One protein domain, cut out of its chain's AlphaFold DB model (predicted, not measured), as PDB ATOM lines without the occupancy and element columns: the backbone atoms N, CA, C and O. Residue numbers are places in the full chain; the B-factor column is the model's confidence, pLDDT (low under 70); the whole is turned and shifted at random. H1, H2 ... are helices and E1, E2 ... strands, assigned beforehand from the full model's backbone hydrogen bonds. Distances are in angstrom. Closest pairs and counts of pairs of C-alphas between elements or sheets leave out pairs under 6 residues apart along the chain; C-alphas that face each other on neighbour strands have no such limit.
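AT A GLANCE: This is residues 43 to 199 of the 199 residues of an uncharacterized protein of Planctomycetes bacterium (UniProt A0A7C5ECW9). With little regular structure, a strongly twisted sheet round long E6 has E1 and E3 partly over one face and loop residues 121 to 125 over the other. Of 157 printed residues, under half are in named elements, H1 then E1 to E8, mostly strand; the branched sheet is mixed. The whole is compact, radius of gyration of the C-alphas 14.4 A, spanning 43 by 31 by 31 A.

IN THESE COORDINATES: Find H1, residues 50 to 53, from (-134.041, -143.465, -122.225); then E1, 60 to 62; E2, 72 to 75; E3, 83 to 85; E4, 97 to 103; E5, 136 to 141; E6, 172 to 181, 29.8 A long; E7, 188 to 190; E8, 194 to 198, ending at (-158.112, -144.885, -141.438).

HOW THE PARTS SIT: Beside E6, find antiparallel E4 on one side, N 100 and O 177 2.8 A apart, and antiparallel E8, N 176 and O 194 2.8 A apart, on the other. The closest C-alphas of E1 and E8, 61 and 194, are 7.7 A apart.

THE WHOLE: The farthest C-alphas, 169 and 185, are 43.1 A apart. The printed part has no cut; long links precede E4, E5 and E6; no printed residue is under 70 in pLDDT.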
ATOM      1  N   ALA A  43    -146.397-141.260-121.143       91.50
ATOM      2  CA  ALA A  43    -146.235-142.701-121.354       91.50
ATOM      3  C   ALA A  43    -146.308-143.117-122.834       91.50
ATOM      4  O   ALA A  43    -145.752-144.145-123.225       91.50
ATOM      5  N   ALA A  44    -146.943-142.322-123.691       93.81
ATOM      6  CA  ALA A  44    -146.981-142.556-125.128       93.81
ATOM      7  C   ALA A  44    -145.685-142.197-125.849       93.81
ATOM      8  O   ALA A  44    -145.473-142.645-126.978       93.81
ATOM      9  N   ALA A  45    -144.806-141.401-125.232       94.88
ATOM     10  CA  ALA A  45    -143.462-141.220-125.761       94.88
ATOM     11  C   ALA A  45    -142.682-142.545-125.753       94.88
ATOM     12  O   ALA A  45    -141.785-142.722-126.574       94.88
ATOM     13  N   GLY A  46    -143.070-143.482-124.882       95.81
ATOM     14  CA  GLY A  46    -142.337-144.710-124.625       95.81
ATOM     15  C   GLY A  46    -141.120-144.464-123.738       95.81
ATOM     16  O   GLY A  46    -140.817-143.339-123.338       95.81
ATOM     17  N   THR A  47    -140.416-145.543-123.419       97.19
ATOM     18  CA  THR A  47    -139.209-145.510-122.585       97.19
ATOM     19  C   THR A  47    -137.977-146.089-123.267       97.19
ATOM     20  O   THR A  47    -136.888-146.004-122.708       97.19
ATOM     21  N   VAL A  48    -138.118-146.644-124.475       97.19
ATOM     22  CA  VAL A  48    -137.000-147.231-125.228       97.19
ATOM     23  C   VAL A  48    -135.911-146.193-125.471       97.19
ATOM     24  O   VAL A  48    -136.184-145.114-125.982       97.19
ATOM     25  N   GLY A  49    -134.663-146.516-125.155       95.00
ATOM     26  CA  GLY A  49    -133.502-145.658-125.368       95.00
ATOM     27  C   GLY A  49    -133.281-144.609-124.277       95.00
ATOM     28  O   GLY A  49    -132.238-143.949-124.313       95.00
ATOM     29  N   LEU A  50    -134.188-144.459-123.298       94.12
ATOM     30  CA  LEU A  50    -134.041-143.465-122.225       94.12
ATOM     31  C   LEU A  50    -132.765-143.695-121.415       94.12
ATOM     32  O   LEU A  50    -132.035-142.742-121.150       94.12
ATOM     33  N   ALA A  51    -132.469-144.947-121.058       89.06
ATOM     34  CA  ALA A  51    -131.289-145.276-120.264       89.06
ATOM     35  C   ALA A  51    -129.980-145.015-121.030       89.06
ATOM     36  O   ALA A  51    -128.989-144.583-120.443       89.06
ATOM     37  N   ALA A  52    -129.981-145.251-122.346       88.50
ATOM     38  CA  ALA A  52    -128.794-145.125-123.186       88.50
ATOM     39  C   ALA A  52    -128.538-143.690-123.681       88.50
ATOM     40  O   ALA A  52    -127.385-143.283-123.822       88.50
ATOM     41  N   THR A  53    -129.595-142.931-123.978       89.88
ATOM     42  CA  THR A  53    -129.496-141.641-124.693       89.88
ATOM     43  C   THR A  53    -130.066-140.454-123.918       89.88
ATOM     44  O   THR A  53    -129.839-139.310-124.307       89.88
ATOM     45  N   GLY A  54    -130.792-140.695-122.823       91.75
ATOM     46  CA  GLY A  54    -131.498-139.659-122.064       91.75
ATOM     47  C   GLY A  54    -132.825-139.214-122.690       91.75
ATOM     48  O   GLY A  54    -133.524-138.397-122.093       91.75
ATOM     49  N   SER A  55    -133.199-139.748-123.857       93.50
ATOM     50  CA  SER A  55    -134.474-139.479-124.531       93.50
ATOM     51  C   SER A  55    -135.109-140.764-125.064       93.50
ATOM     52  O   SER A  55    -134.408-141.681-125.487       93.50
ATOM     53  N   ALA A  56    -136.442-140.829-125.065       95.69
ATOM     54  CA  ALA A  56    -137.152-141.941-125.685       95.69
ATOM     55  C   ALA A  56    -136.926-141.938-127.206       95.69
ATOM     56  O   ALA A  56    -136.920-140.886-127.846       95.69
ATOM     57  N   THR A  57    -136.723-143.121-127.774       96.56
ATOM     58  CA  THR A  57    -136.525-143.367-129.202       96.56
ATOM     59  C   THR A  57    -137.759-144.044-129.775       96.56
ATOM     60  O   THR A  57    -138.252-145.034-129.230       96.56
ATOM     61  N   ASP A  58    -138.221-143.543-130.915       97.69
ATOM     62  CA  ASP A  58    -139.326-144.157-131.638       97.69
ATOM     63  C   ASP A  58    -138.854-145.434-132.323       97.69
ATOM     64  O   ASP A  58    -138.035-145.395-133.242       97.69
ATOM     65  N   VAL A  59    -139.388-146.568-131.882       97.69
ATOM     66  CA  VAL A  59    -139.117-147.874-132.491       97.69
ATOM     67  C   VAL A  59    -140.336-148.455-133.184       97.69
ATOM     68  O   VAL A  59    -140.176-149.303-134.050       97.69
ATOM     69  N   LEU A  60    -141.544-148.000-132.855       98.38
ATOM     70  CA  LEU A  60    -142.775-148.417-133.512       98.38
ATOM     71  C   LEU A  60    -143.156-147.402-134.592       98.38
ATOM     72  O   LEU A  60    -143.258-146.201-134.327       98.38
ATOM     73  N   SER A  61    -143.424-147.890-135.800       98.44
ATOM     74  CA  SER A  61    -143.947-147.070-136.892       98.44
ATOM     75  C   SER A  61    -145.019-147.801-137.696       98.44
ATOM     76  O   SER A  61    -145.084-149.033-137.713       98.44
ATOM     77  N   VAL A  62    -145.888-147.023-138.340       98.12
ATOM     78  CA  VAL A  62    -146.885-147.513-139.298       98.12
ATOM     79  C   VAL A  62    -146.622-146.846-140.637       98.12
ATOM     80  O   VAL A  62    -146.541-145.619-140.709       98.12
ATOM     81  N   ASN A  63    -146.467-147.644-141.693       97.75
ATOM     82  CA  ASN A  63    -146.090-147.183-143.033       97.75
ATOM     83  C   ASN A  63    -144.851-146.260-143.010       97.75
ATOM     84  O   ASN A  63    -144.803-145.250-143.712       97.75
ATOM     85  N   GLY A  64    -143.867-146.579-142.159       97.69
ATOM     86  CA  GLY A  64    -142.637-145.799-141.981       97.69
ATOM     87  C   GLY A  64    -142.777-144.492-141.184       97.69
ATOM     88  O   GLY A  64    -141.811-143.736-141.105       97.69
ATOM     89  N   SER A  65    -143.941-144.202-140.590       98.19
ATOM     90  CA  SER A  65    -144.165-143.015-139.752       98.19
ATOM     91  C   SER A  65    -144.344-143.376-138.275       98.19
ATOM     92  O   SER A  65    -145.158-144.234-137.939       98.19
ATOM     93  N   SER A  66    -143.639-142.676-137.379       97.31
ATOM     94  CA  SER A  66    -143.862-142.725-135.921       97.31
ATOM     95  C   SER A  66    -144.919-141.714-135.440       97.31
ATOM     96  O   SER A  66    -145.062-141.452-134.244       97.31
ATOM     97  N   GLY A  67    -145.639-141.089-136.378       94.62
ATOM     98  CA  GLY A  67    -146.699-140.123-136.099       94.62
ATOM     99  C   GLY A  67    -146.233-138.762-135.564       94.62
ATOM    100  O   GLY A  67    -147.071-137.920-135.238       94.62
ATOM    101  N   GLY A  68    -144.918-138.530-135.481       93.06
ATOM    102  CA  GLY A  68    -144.334-137.268-135.022       93.06
ATOM    103  C   GLY A  68    -144.748-136.904-133.594       93.06
ATOM    104  O   GLY A  68    -145.057-137.772-132.783       93.06
ATOM    105  N   THR A  69    -144.785-135.606-133.288       89.50
ATOM    106  CA  THR A  69    -145.143-135.098-131.950       89.50
ATOM    107  C   THR A  69    -146.552-135.503-131.512       89.50
ATOM    108  O   THR A  69    -146.772-135.747-130.334       89.50
ATOM    109  N   LEU A  70    -147.489-135.624-132.457       90.19
ATOM    110  CA  LEU A  70    -148.878-136.009-132.182       90.19
ATOM    111  C   LEU A  70    -149.077-137.528-132.098       90.19
ATOM    112  O   LEU A  70    -150.185-137.985-131.825       90.19
ATOM    113  N   ARG A  71    -148.035-138.317-132.405       94.44
ATOM    114  CA  ARG A  71    -148.091-139.785-132.513       94.44
ATOM    115  C   ARG A  71    -149.257-140.283-133.370       94.44
ATOM    116  O   ARG A  71    -149.831-141.339-133.109       94.44
ATOM    117  N   ARG A  72    -149.631-139.522-134.395       94.81
ATOM    118  CA  ARG A  72    -150.796-139.801-135.232       94.81
ATOM    119  C   ARG A  72    -150.370-140.197-136.634       94.81
ATOM    120  O   ARG A  72    -149.597-139.493-137.276       94.81
ATOM    121  N   VAL A  73    -150.929-141.297-137.122       96.62
ATOM    122  CA  VAL A  73    -150.764-141.751-138.504       96.62
ATOM    123  C   VAL A  73    -152.138-141.812-139.158       96.62
ATOM    124  O   VAL A  73    -152.977-142.628-138.778       96.62
ATOM    125  N   ASP A  74    -152.367-140.936-140.134       97.44
ATOM    126  CA  ASP A  74    -153.570-140.954-140.964       97.44
ATOM    127  C   ASP A  74    -153.306-141.764-142.236       97.44
ATOM    128  O   ASP A  74    -152.340-141.512-142.959       97.44
ATOM    129  N   LEU A  75    -154.174-142.730-142.505       97.81
ATOM    130  CA  LEU A  75    -154.138-143.602-143.670       97.81
ATOM    131  C   LEU A  75    -155.432-143.430-144.460       97.81
ATOM    132  O   LEU A  75    -156.508-143.301-143.874       97.81
ATOM    133  N   ALA A  76    -155.335-143.460-145.785       98.19
ATOM    134  CA  ALA A  76    -156.518-143.452-146.636       98.19
ATOM    135  C   ALA A  76    -157.254-144.802-146.567       98.19
ATOM    136  O   ALA A  76    -156.630-145.855-146.384       98.19
ATOM    137  N   LEU A  77    -158.570-144.801-146.795       97.88
ATOM    138  CA  LEU A  77    -159.320-146.045-147.018       97.88
ATOM    139  C   LEU A  77    -158.639-146.919-148.086       97.88
ATOM    140  O   LEU A  77    -158.227-146.437-149.141       97.88
ATOM    141  N   ASN A  78    -158.571-148.228-147.836       97.81
ATOM    142  CA  ASN A  78    -157.911-149.229-148.687       97.81
ATOM    143  C   ASN A  78    -156.393-149.043-148.893       97.81
ATOM    144  O   ASN A  78    -155.790-149.831-149.625       97.81
ATOM    145  N   GLN A  79    -155.746-148.070-148.242       97.94
ATOM    146  CA  GLN A  79    -154.288-147.965-148.257       97.94
ATOM    147  C   GLN A  79    -153.673-149.163-147.517       97.94
ATOM    148  O   GLN A  79    -154.070-149.419-146.378       97.94
ATOM    149  N   PRO A  80    -152.705-149.888-148.114       97.88
ATOM    150  CA  PRO A  80    -152.014-150.964-147.418       97.88
ATOM    151  C   PRO A  80    -151.410-150.494-146.092       97.88
ATOM    152  O   PRO A  80    -150.885-149.380-146.003       97.88
ATOM    153  N   ILE A  81    -151.492-151.351-145.076       97.88
ATOM    154  CA  ILE A  81    -150.994-151.064-143.728       97.88
ATOM    155  C   ILE A  81    -149.800-151.969-143.456       97.88
ATOM    156  O   ILE A  81    -149.880-153.184-143.619       97.88
ATOM    157  N   GLN A  82    -148.698-151.377-143.034       97.75
ATOM    158  CA  GLN A  82    -147.480-152.057-142.640       97.75
ATOM    159  C   GLN A  82    -147.086-151.554-141.258       97.75
ATOM    160  O   GLN A  82    -147.059-150.348-141.014       97.75
ATOM    161  N   PHE A  83    -146.802-152.488-140.360       98.06
ATOM    162  CA  PHE A  83    -146.285-152.203-139.032       98.06
ATOM    163  C   PHE A  83    -144.813-152.562-138.996       98.06
ATOM    164  O   PHE A  83    -144.436-153.641-139.460       98.06
ATOM    165  N   ASP A  84    -144.010-151.683-138.414       98.19
ATOM    166  CA  ASP A  84    -142.574-151.871-138.293       98.19
ATOM    167  C   ASP A  84    -142.136-151.626-136.845       98.19
ATOM    168  O   ASP A  84    -142.556-150.653-136.208       98.19
ATOM    169  N   VAL A  85    -141.274-152.508-136.343       98.25
ATOM    170  CA  VAL A  85    -140.592-152.387-135.053       98.25
ATOM    171  C   VAL A  85    -139.097-152.354-135.324       98.25
ATOM    172  O   VAL A  85    -138.528-153.338-135.791       98.25
ATOM    173  N   ALA A  86    -138.457-151.223-135.056       97.50
ATOM    174  CA  ALA A  86    -137.020-151.047-135.182       97.50
ATOM    175  C   ALA A  86    -136.271-151.668-133.993       97.50
ATOM    176  O   ALA A  86    -136.832-151.912-132.925       97.50
ATOM    177  N   LEU A  87    -134.971-151.897-134.181       96.19
ATOM    178  CA  LEU A  87    -134.079-152.297-133.096       96.19
ATOM    179  C   LEU A  87    -134.008-151.199-132.026       96.19
ATOM    180  O   LEU A  87    -133.816-150.030-132.379       96.19
ATOM    181  N   PRO A  88    -134.084-151.548-130.731       95.56
ATOM    182  CA  PRO A  88    -133.820-150.585-129.681       95.56
ATOM    183  C   PRO A  88    -132.313-150.260-129.672       95.56
ATOM    184  O   PRO A  88    -131.487-151.156-129.886       95.56
ATOM    185  N   PRO A  89    -131.910-149.004-129.399       93.06
ATOM    186  CA  PRO A  89    -130.498-148.610-129.425       93.06
ATOM    187  C   PRO A  89    -129.591-149.420-128.484       93.06
ATOM    188  O   PRO A  89    -128.405-149.591-128.770       93.06
ATOM    189  N   GLY A  90    -130.141-149.924-127.373       90.00
ATOM    190  CA  GLY A  90    -129.429-150.730-126.376       90.00
ATOM    191  C   GLY A  90    -129.280-152.219-126.716       90.00
ATOM    192  O   GLY A  90    -128.505-152.904-126.047       90.00
ATOM    193  N   HIS A  91    -129.955-152.729-127.758       90.31
ATOM    194  CA  HIS A  91    -129.973-154.163-128.088       90.31
ATOM    195  C   HIS A  91    -129.760-154.448-129.589       90.31
ATOM    196  O   HIS A  91    -130.662-154.927-130.280       90.31
ATOM    197  N   PRO A  92    -128.547-154.238-130.134       82.44
ATOM    198  CA  PRO A  92    -128.289-154.380-131.572       82.44
ATOM    199  C   PRO A  92    -128.409-155.820-132.114       82.44
ATOM    200  O   PRO A  92    -128.463-156.008-133.325       82.44
ATOM    201  N   GLY A  93    -128.437-156.838-131.243       86.50
ATOM    202  CA  GLY A  93    -128.483-158.262-131.614       86.50
ATOM    203  C   GLY A  93    -129.873-158.829-131.926       86.50
ATOM    204  O   GLY A  93    -129.991-160.038-132.100       86.50
ATOM    205  N   GLY A  94    -130.899-157.982-131.979       90.44
ATOM    206  CA  GLY A  94    -132.296-158.397-132.072       90.44
ATOM    207  C   GLY A  94    -132.976-158.427-130.709       90.44
ATOM    208  O   GLY A  94    -132.356-158.851-129.742       90.44
ATOM    209  N   ALA A  95    -134.210-157.936-130.620       96.25
ATOM    210  CA  ALA A  95    -134.902-157.742-129.343       96.25
ATOM    211  C   ALA A  95    -136.291-158.371-129.348       96.25
ATOM    212  O   ALA A  95    -137.075-158.148-130.273       96.25
ATOM    213  N   ASP A  96    -136.619-159.116-128.297       97.31
ATOM    214  CA  ASP A  96    -137.968-159.641-128.144       97.31
ATOM    215  C   ASP A  96    -138.974-158.520-127.892       97.31
ATOM    216  O   ASP A  96    -138.685-157.561-127.174       97.31
ATOM    217  N   PHE A  97    -140.162-158.643-128.482       97.56
ATOM    218  CA  PHE A  97    -141.216-157.651-128.338       97.56
ATOM    219  C   PHE A  97    -142.615-158.267-128.380       97.56
ATOM    220  O   PHE A  97    -142.844-159.347-128.935       97.56
ATOM    221  N   VAL A  98    -143.566-157.507-127.842       97.69
ATOM    222  CA  VAL A  98    -145.005-157.727-127.992       97.69
ATOM    223  C   VAL A  98    -145.659-156.388-128.315       97.69
ATOM    224  O   VAL A  98    -145.459-155.417-127.590       97.69
ATOM    225  N   LEU A  99    -146.431-156.326-129.399       97.69
ATOM    226  CA  LEU A  99    -147.251-155.176-129.776       97.69
ATOM    227  C   LEU A  99    -148.709-155.429-129.418       97.69
ATOM    228  O   LEU A  99    -149.297-156.429-129.837       97.69
ATOM    229  N   TYR A 100    -149.308-154.464-128.739       97.25
ATOM    230  CA  TYR A 100    -150.719-154.437-128.397       97.25
ATOM    231  C   TYR A 100    -151.439-153.374-129.220       97.25
ATOM    232  O   TYR A 100    -150.862-152.352-129.604       97.25
ATOM    233  N   GLY A 101    -152.714-153.626-129.482       96.19
ATOM    234  CA  GLY A 101    -153.629-152.679-130.091       96.19
ATOM    235  C   GLY A 101    -154.849-152.445-129.213       96.19
ATOM    236  O   GLY A 101    -155.307-153.353-128.524       96.19
ATOM    237  N   LEU A 102    -155.375-151.223-129.256       95.06
ATOM    238  CA  LEU A 102    -156.622-150.808-128.616       95.06
ATOM    239  C   LEU A 102    -157.557-150.258-129.691       95.06
ATOM    240  O   LEU A 102    -157.196-149.320-130.395       95.06
ATOM    241  N   LEU A 103    -158.761-150.807-129.823       94.62
ATOM    242  CA  LEU A 103    -159.798-150.224-130.671       94.62
ATOM    243  C   LEU A 103    -160.279-148.899-130.066       94.62
ATOM    244  O   LEU A 103    -160.676-148.851-128.905       94.62
ATOM    245  N   GLY A 104    -160.272-147.838-130.873       92.56
ATOM    246  CA  GLY A 104    -160.502-146.465-130.424       92.56
ATOM    247  C   GLY A 104    -159.208-145.662-130.283       92.56
ATOM    248  O   GLY A 104    -158.119-146.116-130.629       92.56
ATOM    249  N   ALA A 105    -159.325-144.421-129.819       87.19
ATOM    250  CA  ALA A 105    -158.153-143.651-129.432       87.19
ATOM    251  C   ALA A 105    -157.820-143.983-127.968       87.19
ATOM    252  O   ALA A 105    -158.745-143.985-127.153       87.19
ATOM    253  N   PRO A 106    -156.550-144.255-127.614       85.44
ATOM    254  CA  PRO A 106    -156.141-144.164-126.215       85.44
ATOM    255  C   PRO A 106    -156.467-142.757-125.686       85.44
ATOM    256  O   PRO A 106    -156.663-141.840-126.481       85.44
ATOM    257  N   SER A 107    -156.546-142.584-124.372       81.62
ATOM    258  CA  SER A 107    -156.734-141.278-123.725       81.62
ATOM    259  C   SER A 107    -155.808-141.157-122.519       81.62
ATOM    260  O   SER A 107    -155.151-142.132-122.149       81.62
ATOM    261  N   TYR A 108    -155.743-139.989-121.878       79.88
ATOM    262  CA  TYR A 108    -155.007-139.857-120.617       79.88
ATOM    263  C   TYR A 108    -155.513-140.868-119.567       79.88
ATOM    264  O   TYR A 108    -154.733-141.537-118.891       79.88
ATOM    265  N   ALA A 109    -156.827-141.102-119.534       80.56
ATOM    266  CA  ALA A 109    -157.455-142.096-118.670       80.56
ATOM    267  C   ALA A 109    -157.109-143.562-119.013       80.56
ATOM    268  O   ALA A 109    -157.365-144.448-118.196       80.56
ATOM    269  N   SER A 110    -156.542-143.853-120.194       81.69
ATOM    270  CA  SER A 110    -156.116-145.213-120.559       81.69
ATOM    271  C   SER A 110    -154.693-145.548-120.098       81.69
ATOM    272  O   SER A 110    -154.252-146.693-120.252       81.69
ATOM    273  N   VAL A 111    -153.978-144.583-119.505       89.94
ATOM    274  CA  VAL A 111    -152.655-144.804-118.918       89.94
ATOM    275  C   VAL A 111    -152.766-145.818-117.791       89.94
ATOM    276  O   VAL A 111    -153.457-145.627-116.792       89.94
ATOM    277  N   THR A 112    -152.048-146.919-117.952       90.69
ATOM    278  CA  THR A 112    -152.067-148.042-117.029       90.69
ATOM    279  C   THR A 112    -150.666-148.269-116.484       90.69
ATOM    280  O   THR A 112    -149.709-148.474-117.238       90.69
ATOM    281  N   SER A 113    -150.538-148.243-115.157       92.69
ATOM    282  CA  SER A 113    -149.317-148.664-114.480       92.69
ATOM    283  C   SER A 113    -149.215-150.185-114.509       92.69
ATOM    284  O   SER A 113    -150.162-150.907-114.189       92.69
ATOM    285  N   LEU A 114    -148.057-150.681-114.926       92.31
ATOM    286  CA  LEU A 114    -147.816-152.109-115.036       92.31
ATOM    287  C   LEU A 114    -147.139-152.644-113.763       92.31
ATOM    288  O   LEU A 114    -146.354-151.937-113.124       92.31
ATOM    289  N   PRO A 115    -147.425-153.895-113.361       91.56
ATOM    290  CA  PRO A 115    -146.748-154.524-112.234       91.56
ATOM    291  C   PRO A 115    -145.268-154.810-112.548       91.56
ATOM    292  O   PRO A 115    -144.809-154.687-113.680       91.56
ATOM    293  N   PHE A 116    -144.518-155.235-111.527       89.69
ATOM    294  CA  PHE A 116    -143.125-155.705-111.652       89.69
ATOM    295  C   PHE A 116    -142.111-154.661-112.144       89.69
ATOM    296  O   PHE A 116    -141.049-155.021-112.642       89.69
ATOM    297  N   GLY A 117    -142.413-153.371-111.972       90.62
ATOM    298  CA  GLY A 117    -141.516-152.289-112.387       90.62
ATOM    299  C   GLY A 117    -141.474-152.074-113.900       90.62
ATOM    300  O   GLY A 117    -140.565-151.410-114.390       90.62
ATOM    301  N   LEU A 118    -142.443-152.629-114.634       93.38
ATOM    302  CA  LEU A 118    -142.619-152.352-116.052       93.38
ATOM    303  C   LEU A 118    -143.067-150.892-116.267       93.38
ATOM    304  O   LEU A 118    -143.777-150.332-115.423       93.38
ATOM    305  N   PRO A 119    -142.670-150.266-117.386       94.06
ATOM    306  CA  PRO A 119    -143.058-148.895-117.700       94.06
ATOM    307  C   PRO A 119    -144.574-148.770-117.887       94.06
ATOM    308  O   PRO A 119    -145.241-149.708-118.318       94.06
ATOM    309  N   ALA A 120    -145.118-147.591-117.575       95.00
ATOM    310  CA  ALA A 120    -146.520-147.294-117.842       95.00
ATOM    311  C   ALA A 120    -146.809-147.316-119.353       95.00
ATOM    312  O   ALA A 120    -145.950-146.975-120.170       95.00
ATOM    313  N   MET A 121    -148.032-147.699-119.712       95.38
ATOM    314  CA  MET A 121    -148.486-147.786-121.101       95.38
ATOM    315  C   MET A 121    -149.849-147.121-121.268       95.38
ATOM    316  O   MET A 121    -150.678-147.183-120.367       95.38
ATOM    317  N   VAL A 122    -150.102-146.541-122.441       94.00
ATOM    318  CA  VAL A 122    -151.427-146.019-122.832       94.00
ATOM    319  C   VAL A 122    -152.295-147.077-123.515       94.00
ATOM    320  O   VAL A 122    -153.515-146.933-123.559       94.00
ATOM    321  N   VAL A 123    -151.677-148.141-124.043       94.50
ATOM    322  CA  VAL A 123    -152.367-149.351-124.509       94.50
ATOM    323  C   VAL A 123    -152.054-150.472-123.517       94.50
ATOM    324  O   VAL A 123    -150.933-150.985-123.529       94.50
ATOM    325  N   PRO A 124    -152.993-150.845-122.631       92.12
ATOM    326  CA  PRO A 124    -152.719-151.844-121.608       92.12
ATOM    327  C   PRO A 124    -152.469-153.223-122.243       92.12
ATOM    328  O   PRO A 124    -153.183-153.600-123.169       92.12
ATOM    329  N   PRO A 125    -151.505-154.018-121.749       92.69
ATOM    330  CA  PRO A 125    -151.317-155.399-122.182       92.69
ATOM    331  C   PRO A 125    -152.542-156.250-121.842       92.69
ATOM    332  O   PRO A 125    -152.901-156.381-120.668       92.69
ATOM    333  N   CYS A 126    -153.176-156.873-122.833       90.12
ATOM    334  CA  CYS A 126    -154.378-157.671-122.570       90.12
ATOM    335  C   CYS A 126    -154.098-158.944-121.753       90.12
ATOM    336  O   CYS A 126    -155.009-159.449-121.099       90.12
ATOM    337  N   ASP A 127    -152.848-159.421-121.728       87.12
ATOM    338  CA  ASP A 127    -152.403-160.524-120.867       87.12
ATOM    339  C   ASP A 127    -152.474-160.174-119.374       87.12
ATOM    340  O   ASP A 127    -152.711-161.043-118.535       87.12
ATOM    341  N   LEU A 128    -152.269-158.897-119.038       88.56
ATOM    342  CA  LEU A 128    -152.260-158.399-117.661       88.56
ATOM    343  C   LEU A 128    -153.601-157.775-117.267       88.56
ATOM    344  O   LEU A 128    -153.976-157.815-116.096       88.56
ATOM    345  N   PHE A 129    -154.333-157.228-118.240       87.50
ATOM    346  CA  PHE A 129    -155.599-156.537-118.017       87.50
ATOM    347  C   PHE A 129    -156.714-157.089-118.918       87.50
ATOM    348  O   PHE A 129    -157.196-156.400-119.823       87.50
ATOM    349  N   PRO A 130    -157.192-158.321-118.658       81.50
ATOM    350  CA  PRO A 130    -158.263-158.934-119.446       81.50
ATOM    351  C   PRO A 130    -159.591-158.166-119.352       81.50
ATOM    352  O   PRO A 130    -160.468-158.343-120.189       81.50
ATOM    353  N   THR A 131    -159.749-157.276-118.369       80.62
ATOM    354  CA  THR A 131    -160.941-156.432-118.191       80.62
ATOM    355  C   THR A 131    -161.169-155.426-119.317       80.62
ATOM    356  O   THR A 131    -162.298-154.979-119.485       80.62
ATOM    357  N   PHE A 132    -160.139-155.075-120.097       75.56
ATOM    358  CA  PHE A 132    -160.292-154.202-121.272       75.56
ATOM    359  C   PHE A 132    -160.713-154.964-122.537       75.56
ATOM    360  O   PHE A 132    -160.859-154.374-123.610       75.56
ATOM    361  N   GLN A 133    -160.929-156.278-122.445       78.94
ATOM    362  CA  GLN A 133    -161.515-157.042-123.538       78.94
ATOM    363  C   GLN A 133    -162.992-156.646-123.723       78.94
ATOM    364  O   GLN A 133    -163.713-156.476-122.739       78.94
ATOM    365  N   PRO A 134    -163.470-156.493-124.972       82.25
ATOM    366  CA  PRO A 134    -162.847-156.943-126.223       82.25
ATOM    367  C   PRO A 134    -162.032-155.872-126.975       82.25
ATOM    368  O   PRO A 134    -161.684-156.087-128.133       82.25
ATOM    369  N   LEU A 135    -161.765-154.707-126.380       90.94
ATOM    370  CA  LEU A 135    -161.175-153.574-127.104       90.94
ATOM    371  C   LEU A 135    -159.664-153.705-127.310       90.94
ATOM    372  O   LEU A 135    -159.132-153.104-128.238       90.94
ATOM    373  N   VAL A 136    -158.985-154.486-126.472       92.94
ATOM    374  CA  VAL A 136    -157.535-154.692-126.547       92.94
ATOM    375  C   VAL A 136    -157.209-156.049-127.157       92.94
ATOM    376  O   VAL A 136    -157.830-157.058-126.817       92.94
ATOM    377  N   PHE A 137    -156.201-156.082-128.023       93.69
ATOM    378  CA  PHE A 137    -155.703-157.288-128.677       93.69
ATOM    379  C   PHE A 137    -154.175-157.277-128.786       93.69
ATOM    380  O   PHE A 137    -153.546-156.219-128.768       93.69
ATOM    381  N   THR A 138    -153.572-158.452-128.955       96.00
ATOM    382  CA  THR A 138    -152.152-158.563-129.311       96.00
ATOM    383  C   THR A 138    -152.029-158.528-130.830       96.00
ATOM    384  O   THR A 138    -152.531-159.408-131.530       96.00
ATOM    385  N   LEU A 139    -151.376-157.499-131.364       96.31
ATOM    386  CA  LEU A 139    -151.150-157.359-132.799       96.31
ATOM    387  C   LEU A 139    -150.057-158.325-133.258       96.31
ATOM    388  O   LEU A 139    -150.291-159.150-134.133       96.31
ATOM    389  N   ALA A 140    -148.871-158.232-132.662       97.19
ATOM    390  CA  ALA A 140    -147.716-159.026-133.056       97.19
ATOM    391  C   ALA A 140    -146.868-159.404-131.844       97.19
ATOM    392  O   ALA A 140    -146.805-158.646-130.881       97.19
ATOM    393  N   SER A 141    -146.209-160.559-131.887       97.19
ATOM    394  CA  SER A 141    -145.320-160.993-130.805       97.19
ATOM    395  C   SER A 141    -144.181-161.861-131.327       97.19
ATOM    396  O   SER A 141    -144.415-162.743-132.162       97.19
ATOM    397  N   SER A 142    -142.971-161.649-130.807       96.75
ATOM    398  CA  SER A 142    -141.864-162.611-130.922       96.75
ATOM    399  C   SER A 142    -141.844-163.621-129.775       96.75
ATOM    400  O   SER A 142    -141.278-164.706-129.904       96.75
ATOM    401  N   VAL A 143    -142.516-163.296-128.671       93.88
ATOM    402  CA  VAL A 143    -142.604-164.127-127.471       93.88
ATOM    403  C   VAL A 143    -143.747-165.134-127.612       93.88
ATOM    404  O   VAL A 143    -144.818-164.826-128.145       93.88
ATOM    405  N   THR A 144    -143.524-166.351-127.121       90.81
ATOM    406  CA  THR A 144    -144.527-167.428-127.104       90.81
ATOM    407  C   THR A 144    -145.184-167.553-125.728       90.81
ATOM    408  O   THR A 144    -144.644-167.090-124.729       90.81
ATOM    409  N   GLY A 145    -146.360-168.188-125.662       88.12
ATOM    410  CA  GLY A 145    -147.045-168.450-124.388       88.12
ATOM    411  C   GLY A 145    -147.853-167.277-123.823       88.12
ATOM    412  O   GLY A 145    -148.233-167.324-122.656       88.12
ATOM    413  N   LEU A 146    -148.137-166.254-124.634       88.69
ATOM    414  CA  LEU A 146    -149.067-165.185-124.266       88.69
ATOM    415  C   LEU A 146    -150.489-165.740-124.080       88.69
ATOM    416  O   LEU A 146    -150.923-166.636-124.814       88.69
ATOM    417  N   ALA A 147    -151.220-165.196-123.108       86.56
ATOM    418  CA  ALA A 147    -152.630-165.505-122.888       86.56
ATOM    419  C   ALA A 147    -153.487-164.955-124.040       86.56
ATOM    420  O   ALA A 147    -154.399-165.630-124.524       86.56
ATOM    421  N   CYS A 148    -153.149-163.765-124.531       88.50
ATOM    422  CA  CYS A 148    -153.687-163.176-125.742       88.50
ATOM    423  C   CYS A 148    -152.924-163.654-126.977       88.50
ATOM    424  O   CYS A 148    -151.749-163.339-127.170       88.50
ATOM    425  N   GLN A 149    -153.616-164.377-127.855       89.94
ATOM    426  CA  GLN A 149    -153.019-164.837-129.106       89.94
ATOM    427  C   GLN A 149    -152.731-163.650-130.041       89.94
ATOM    428  O   GLN A 149    -153.627-162.833-130.268       89.94
ATOM    429  N   PRO A 150    -151.508-163.548-130.595       93.75
ATOM    430  CA  PRO A 150    -151.162-162.477-131.515       93.75
ATOM    431  C   PRO A 150    -151.808-162.693-132.888       93.75
ATOM    432  O   PRO A 150    -151.888-163.821-133.374       93.75
ATOM    433  N   ALA A 151    -152.201-161.604-133.553       92.81
ATOM    434  CA  ALA A 151    -152.633-161.660-134.952       92.81
ATOM    435  C   ALA A 151    -151.473-162.022-135.904       92.81
ATOM    436  O   ALA A 151    -151.687-162.687-136.918       92.81
ATOM    437  N   PHE A 152    -150.244-161.624-135.556       93.31
ATOM    438  CA  PHE A 152    -149.025-161.902-136.312       93.31
ATOM    439  C   PHE A 152    -147.930-162.513-135.434       93.31
ATOM    440  O   PHE A 152    -147.599-162.010-134.362       93.31
ATOM    441  N   THR A 153    -147.290-163.570-135.921       91.69
ATOM    442  CA  THR A 153    -146.074-164.111-135.301       91.69
ATOM    443  C   THR A 153    -144.838-163.394-135.841       91.69
ATOM    444  O   THR A 153    -144.682-163.281-137.059       91.69
ATOM    445  N   ALA A 154    -143.932-162.972-134.959       92.94
ATOM    446  CA  ALA A 154    -142.682-162.288-135.290       92.94
ATOM    447  C   ALA A 154    -141.453-163.120-134.855       92.94
ATOM    448  O   ALA A 154    -140.771-162.759-133.899       92.94
ATOM    449  N   PRO A 155    -141.139-164.242-135.532       80.75
ATOM    450  CA  PRO A 155    -140.224-165.277-135.023       80.75
ATOM    451  C   PRO A 155    -138.747-164.866-134.844       80.75
ATOM    452  O   PRO A 155    -137.952-165.699-134.424       80.75
ATOM    453  N   GLY A 156    -138.363-163.627-135.168       86.56
ATOM    454  CA  GLY A 156    -136.988-163.119-135.040       86.56
ATOM    455  C   GLY A 156    -136.808-161.928-134.094       86.56
ATOM    456  O   GLY A 156    -135.698-161.410-134.020       86.56
ATOM    457  N   GLY A 157    -137.864-161.474-133.406       93.81
ATOM    458  CA  GLY A 157    -137.816-160.211-132.657       93.81
ATOM    459  C   GLY A 157    -137.665-158.992-133.576       93.81
ATOM    460  O   GLY A 157    -137.820-159.089-134.793       93.81
ATOM    461  N   ALA A 158    -137.401-157.826-132.994       96.31
ATOM    462  CA  ALA A 158    -137.038-156.620-133.726       96.31
ATOM    463  C   ALA A 158    -135.620-156.778-134.323       96.31
ATOM    464  O   ALA A 158    -134.769-157.350-133.649       96.31
ATOM    465  N   PRO A 159    -135.323-156.270-135.534       97.12
ATOM    466  CA  PRO A 159    -136.223-155.490-136.364       97.12
ATOM    467  C   PRO A 159    -137.268-156.387-137.040       97.12
ATOM    468  O   PRO A 159    -136.941-157.449-137.568       97.12
ATOM    469  N   TRP A 160    -138.523-155.947-137.042       97.38
ATOM    470  CA  TRP A 160    -139.643-156.706-137.594       97.38
ATOM    471  C   TRP A 160    -140.569-155.826-138.425       97.38
ATOM    472  O   TRP A 160    -140.789-154.664-138.099       97.38
ATOM    473  N   THR A 161    -141.154-156.429-139.457       97.31
ATOM    474  CA  THR A 161    -142.106-155.806-140.373       97.31
ATOM    475  C   THR A 161    -143.246-156.788-140.660       97.31
ATOM    476  O   THR A 161    -142.984-157.935-141.025       97.31
ATOM    477  N   SER A 162    -144.509-156.356-140.559       94.75
ATOM    478  CA  SER A 162    -145.700-157.221-140.713       94.75
ATOM    479  C   SER A 162    -145.958-157.764-142.127       94.75
ATOM    480  O   SER A 162    -146.894-158.534-142.334       94.75
ATOM    481  N   GLY A 163    -145.181-157.336-143.122       93.75
ATOM    482  CA  GLY A 163    -145.596-157.380-144.523       93.75
ATOM    483  C   GLY A 163    -146.771-156.424-144.798       93.75
ATOM    484  O   GLY A 163    -147.401-155.923-143.859       93.75
ATOM    485  N   PRO A 164    -147.068-156.128-146.076       91.31
ATOM    486  CA  PRO A 164    -148.176-155.252-146.427       91.31
ATOM    487  C   PRO A 164    -149.507-155.964-146.180       91.31
ATOM    488  O   PRO A 164    -149.823-156.972-146.817       91.31
ATOM    489  N   LEU A 165    -150.305-155.421-145.271       94.62
ATOM    490  CA  LEU A 165    -151.679-155.843-145.041       94.62
ATOM    491  C   LEU A 165    -152.606-155.112-146.003       94.62
ATOM    492  O   LEU A 165    -152.349-153.970-146.392       94.62
ATOM    493  N   LEU A 166    -153.711-155.761-146.364       95.50
ATOM    494  CA  LEU A 166    -154.775-155.090-147.101       95.50
ATOM    495  C   LEU A 166    -155.294-153.910-146.275       95.50
ATOM    496  O   LEU A 166    -155.500-154.030-145.067       95.50
ATOM    497  N   GLY A 167    -155.497-152.774-146.937       94.56
ATOM    498  CA  GLY A 167    -156.096-151.615-146.293       94.56
ATOM    499  C   GLY A 167    -157.536-151.872-145.868       94.56
ATOM    500  O   GLY A 167    -158.212-152.761-146.388       94.56
ATOM    501  N   LEU A 168    -158.019-151.064-144.928       96.00
ATOM    502  CA  LEU A 168    -159.375-151.194-144.408       96.00
ATOM    503  C   LEU A 168    -160.357-150.381-145.273       96.00
ATOM    504  O   LEU A 168    -160.087-149.209-145.551       96.00
ATOM    505  N   PRO A 169    -161.494-150.964-145.700       97.62
ATOM    506  CA  PRO A 169    -162.472-150.284-146.551       97.62
ATOM    507  C   PRO A 169    -163.466-149.423-145.755       97.62
ATOM    508  O   PRO A 169    -164.447-148.940-146.314       97.62
ATOM    509  N   PHE A 170    -163.255-149.263-144.448       97.25
ATOM    510  CA  PHE A 170    -164.112-148.492-143.558       97.25
ATOM    511  C   PHE A 170    -163.262-147.634-142.616       97.25
ATOM    512  O   PHE A 170    -162.146-148.039-142.270       97.25
ATOM    513  N   PRO A 171    -163.780-146.475-142.174       97.19
ATOM    514  CA  PRO A 171    -163.070-145.649-141.219       97.19
ATOM    515  C   PRO A 171    -162.915-146.357-139.875       97.19
ATOM    516  O   PRO A 171    -163.877-146.907-139.337       97.19
ATOM    517  N   VAL A 172    -161.714-146.317-139.308       96.25
ATOM    518  CA  VAL A 172    -161.440-146.856-137.971       96.25
ATOM    519  C   VAL A 172    -160.314-146.074-137.311       96.25
ATOM    520  O   VAL A 172    -159.417-145.567-137.979       96.25
ATOM    521  N   THR A 173    -160.356-145.970-135.986       95.81
ATOM    522  CA  THR A 173    -159.231-145.483-135.183       95.81
ATOM    523  C   THR A 173    -158.806-146.578-134.220       95.81
ATOM    524  O   THR A 173    -159.664-147.216-133.609       95.81
ATOM    525  N   PHE A 174    -157.503-146.787-134.084       95.69
ATOM    526  CA  PHE A 174    -156.941-147.679-133.079       95.69
ATOM    527  C   PHE A 174    -155.620-147.130-132.531       95.69
ATOM    528  O   PHE A 174    -154.874-146.442-133.234       95.69
ATOM    529  N   GLY A 175    -155.346-147.418-131.264       95.88
ATOM    530  CA  GLY A 175    -154.062-147.207-130.613       95.88
ATOM    531  C   GLY A 175    -153.149-148.412-130.795       95.88
ATOM    532  O   GLY A 175    -153.625-149.544-130.833       95.88
ATOM    533  N   LEU A 176    -151.845-148.180-130.862       97.19
ATOM    534  CA  LEU A 176    -150.807-149.202-130.825       97.19
ATOM    535  C   LEU A 176    -149.749-148.814-129.803       97.19
ATOM    536  O   LEU A 176    -149.347-147.657-129.760       97.19
ATOM    537  N   GLN A 177    -149.267-149.776-129.030       97.56
ATOM    538  CA  GLN A 177    -148.056-149.649-128.220       97.56
ATOM    539  C   GLN A 177    -147.551-151.049-127.882       97.56
ATOM    540  O   GLN A 177    -148.333-151.996-127.842       97.56
ATOM    541  N   GLY A 178    -146.261-151.202-127.625       97.19
ATOM    542  CA  GLY A 178    -145.690-152.481-127.239       97.19
ATOM    543  C   GLY A 178    -144.736-152.410-126.068       97.19
ATOM    544  O   GLY A 178    -144.385-151.335-125.580       97.19
ATOM    545  N   LEU A 179    -144.294-153.595-125.670       97.50
ATOM    546  CA  LEU A 179    -143.149-153.812-124.802       97.50
ATOM    547  C   LEU A 179    -142.029-154.441-125.629       97.50
ATOM    548  O   LEU A 179    -142.294-155.300-126.471       97.50
ATOM    549  N   ILE A 180    -140.794-154.020-125.387       97.69
ATOM    550  CA  ILE A 180    -139.597-154.525-126.062       97.69
ATOM    551  C   ILE A 180    -138.458-154.685-125.058       97.69
ATOM    552  O   ILE A 180    -138.319-153.882-124.135       97.69
ATOM    553  N   VAL A 181    -137.642-155.720-125.235       96.94
ATOM    554  CA  VAL A 181    -136.406-155.900-124.472       96.94
ATOM    555  C   VAL A 181    -135.367-154.892-124.974       96.94
ATOM    556  O   VAL A 181    -134.897-154.974-126.105       96.94
ATOM    557  N   GLU A 182    -135.041-153.900-124.153       94.56
ATOM    558  CA  GLU A 182    -134.204-152.753-124.513       94.56
ATOM    559  C   GLU A 182    -132.704-153.067-124.510       94.56
ATOM    560  O   GLU A 182    -131.955-152.433-125.256       94.56
ATOM    561  N   ASP A 183    -132.262-154.024-123.692       92.50
ATOM    562  CA  ASP A 183    -130.847-154.335-123.486       92.50
ATOM    563  C   ASP A 183    -130.584-155.828-123.227       92.50
ATOM    564  O   ASP A 183    -131.490-156.629-122.988       92.50
ATOM    565  N   ALA A 184    -129.307-156.214-123.271       89.12
ATOM    566  CA  ALA A 184    -128.879-157.600-123.073       89.12
ATOM    567  C   ALA A 184    -129.127-158.127-121.644       89.12
ATOM    568  O   ALA A 184    -128.979-159.324-121.395       89.12
ATOM    569  N   GLN A 185    -129.459-157.246-120.697       91.69
ATOM    570  CA  GLN A 185    -129.810-157.592-119.322       91.69
ATOM    571  C   GLN A 185    -131.294-157.957-119.184       91.69
ATOM    572  O   GLN A 185    -131.698-158.442-118.126       91.69
ATOM    573  N   GLY A 186    -132.089-157.779-120.241       92.94
ATOM    574  CA  GLY A 186    -133.511-158.088-120.234       92.94
ATOM    575  C   GLY A 186    -134.379-156.944-119.715       92.94
ATOM    576  O   GLY A 186    -135.527-157.193-119.343       92.94
ATOM    577  N   THR A 187    -133.864-155.710-119.652       95.06
ATOM    578  CA  THR A 187    -134.673-154.545-119.273       95.06
ATOM    579  C   THR A 187    -135.805-154.380-120.277       95.06
ATOM    580  O   THR A 187    -135.575-154.343-121.482       95.06
ATOM    581  N   VAL A 188    -137.041-154.288-119.791       96.31
ATOM    582  CA  VAL A 188    -138.214-154.114-120.650       96.31
ATOM    583  C   VAL A 188    -138.586-152.639-120.712       96.31
ATOM    584  O   VAL A 188    -138.761-151.988-119.682       96.31
ATOM    585  N   ALA A 189    -138.764-152.133-121.926       97.12
ATOM    586  CA  ALA A 189    -139.181-150.771-122.203       97.12
ATOM    587  C   ALA A 189    -140.503-150.738-122.979       97.12
ATOM    588  O   ALA A 189    -140.826-151.663-123.725       97.12
ATOM    589  N   ALA A 190    -141.257-149.651-122.827       97.50
ATOM    590  CA  ALA A 190    -142.441-149.385-123.630       97.50
ATOM    591  C   ALA A 190    -142.022-148.706-124.934       97.50
ATOM    592  O   ALA A 190    -141.262-147.735-124.916       97.50
ATOM    593  N   THR A 191    -142.533-149.174-126.070       98.06
ATOM    594  CA  THR A 191    -142.365-148.456-127.340       98.06
ATOM    595  C   THR A 191    -143.111-147.120-127.291       98.06
ATOM    596  O   THR A 191    -143.990-146.911-126.445       98.06
ATOM    597  N   ASN A 192    -142.830-146.228-128.244       97.50
ATOM    598  CA  ASN A 192    -143.749-145.129-128.521       97.50
ATOM    599  C   ASN A 192    -145.140-145.696-128.850       97.50
ATOM    600  O   ASN A 192    -145.257-146.769-129.457       97.50
ATOM    601  N   ALA A 193    -146.183-144.991-128.424       96.81
ATOM    602  CA  ALA A 193    -147.546-145.296-128.822       96.81
ATOM    603  C   ALA A 193    -147.882-144.585-130.135       96.81
ATOM    604  O   ALA A 193    -147.284-143.559-130.456       96.81
ATOM    605  N   LEU A 194    -148.846-145.120-130.882       96.31
ATOM    606  CA  LEU A 194    -149.373-144.526-132.106       96.31
ATOM    607  C   LEU A 194    -150.892-144.567-132.102       96.31
ATOM    608  O   LEU A 194    -151.489-145.596-131.805       96.31
ATOM    609  N   ARG A 195    -151.519-143.473-132.520       95.06
ATOM    610  CA  ARG A 195    -152.915-143.439-132.946       95.06
ATOM    611  C   ARG A 195    -152.954-143.568-134.461       95.06
ATOM    612  O   ARG A 195    -152.524-142.665-135.177       95.06
ATOM    613  N   VAL A 196    -153.514-144.661-134.953       96.50
ATOM    614  CA  VAL A 196    -153.730-144.877-136.383       96.50
ATOM    615  C   VAL A 196    -155.181-144.560-136.707       96.50
ATOM    616  O   VAL A 196    -156.091-145.070-136.049       96.50
ATOM    617  N   ARG A 197    -155.410-143.712-137.711       96.88
ATOM    618  CA  ARG A 197    -156.744-143.386-138.217       96.88
ATOM    619  C   ARG A 197    -156.818-143.723-139.698       96.88
ATOM    620  O   ARG A 197    -156.065-143.182-140.495       96.88
ATOM    621  N   VAL A 198    -157.759-144.582-140.052       97.62
ATOM    622  CA  VAL A 198    -158.112-144.885-141.438       97.62
ATOM    623  C   VAL A 198    -159.354-144.068-141.780       97.62
ATOM    624  O   VAL A 198    -160.334-144.150-141.036       97.62
ATOM    625  N   GLN A 199    -159.305-143.238-142.826       95.81
ATOM    626  CA  GLN A 199    -160.402-142.344-143.235       95.81
ATOM    627  C   GLN A 199    -160.351-141.968-144.721       95.81
ATOM    628  O   GLN A 199    -159.315-142.217-145.376       95.81
TER     629      GLN A 199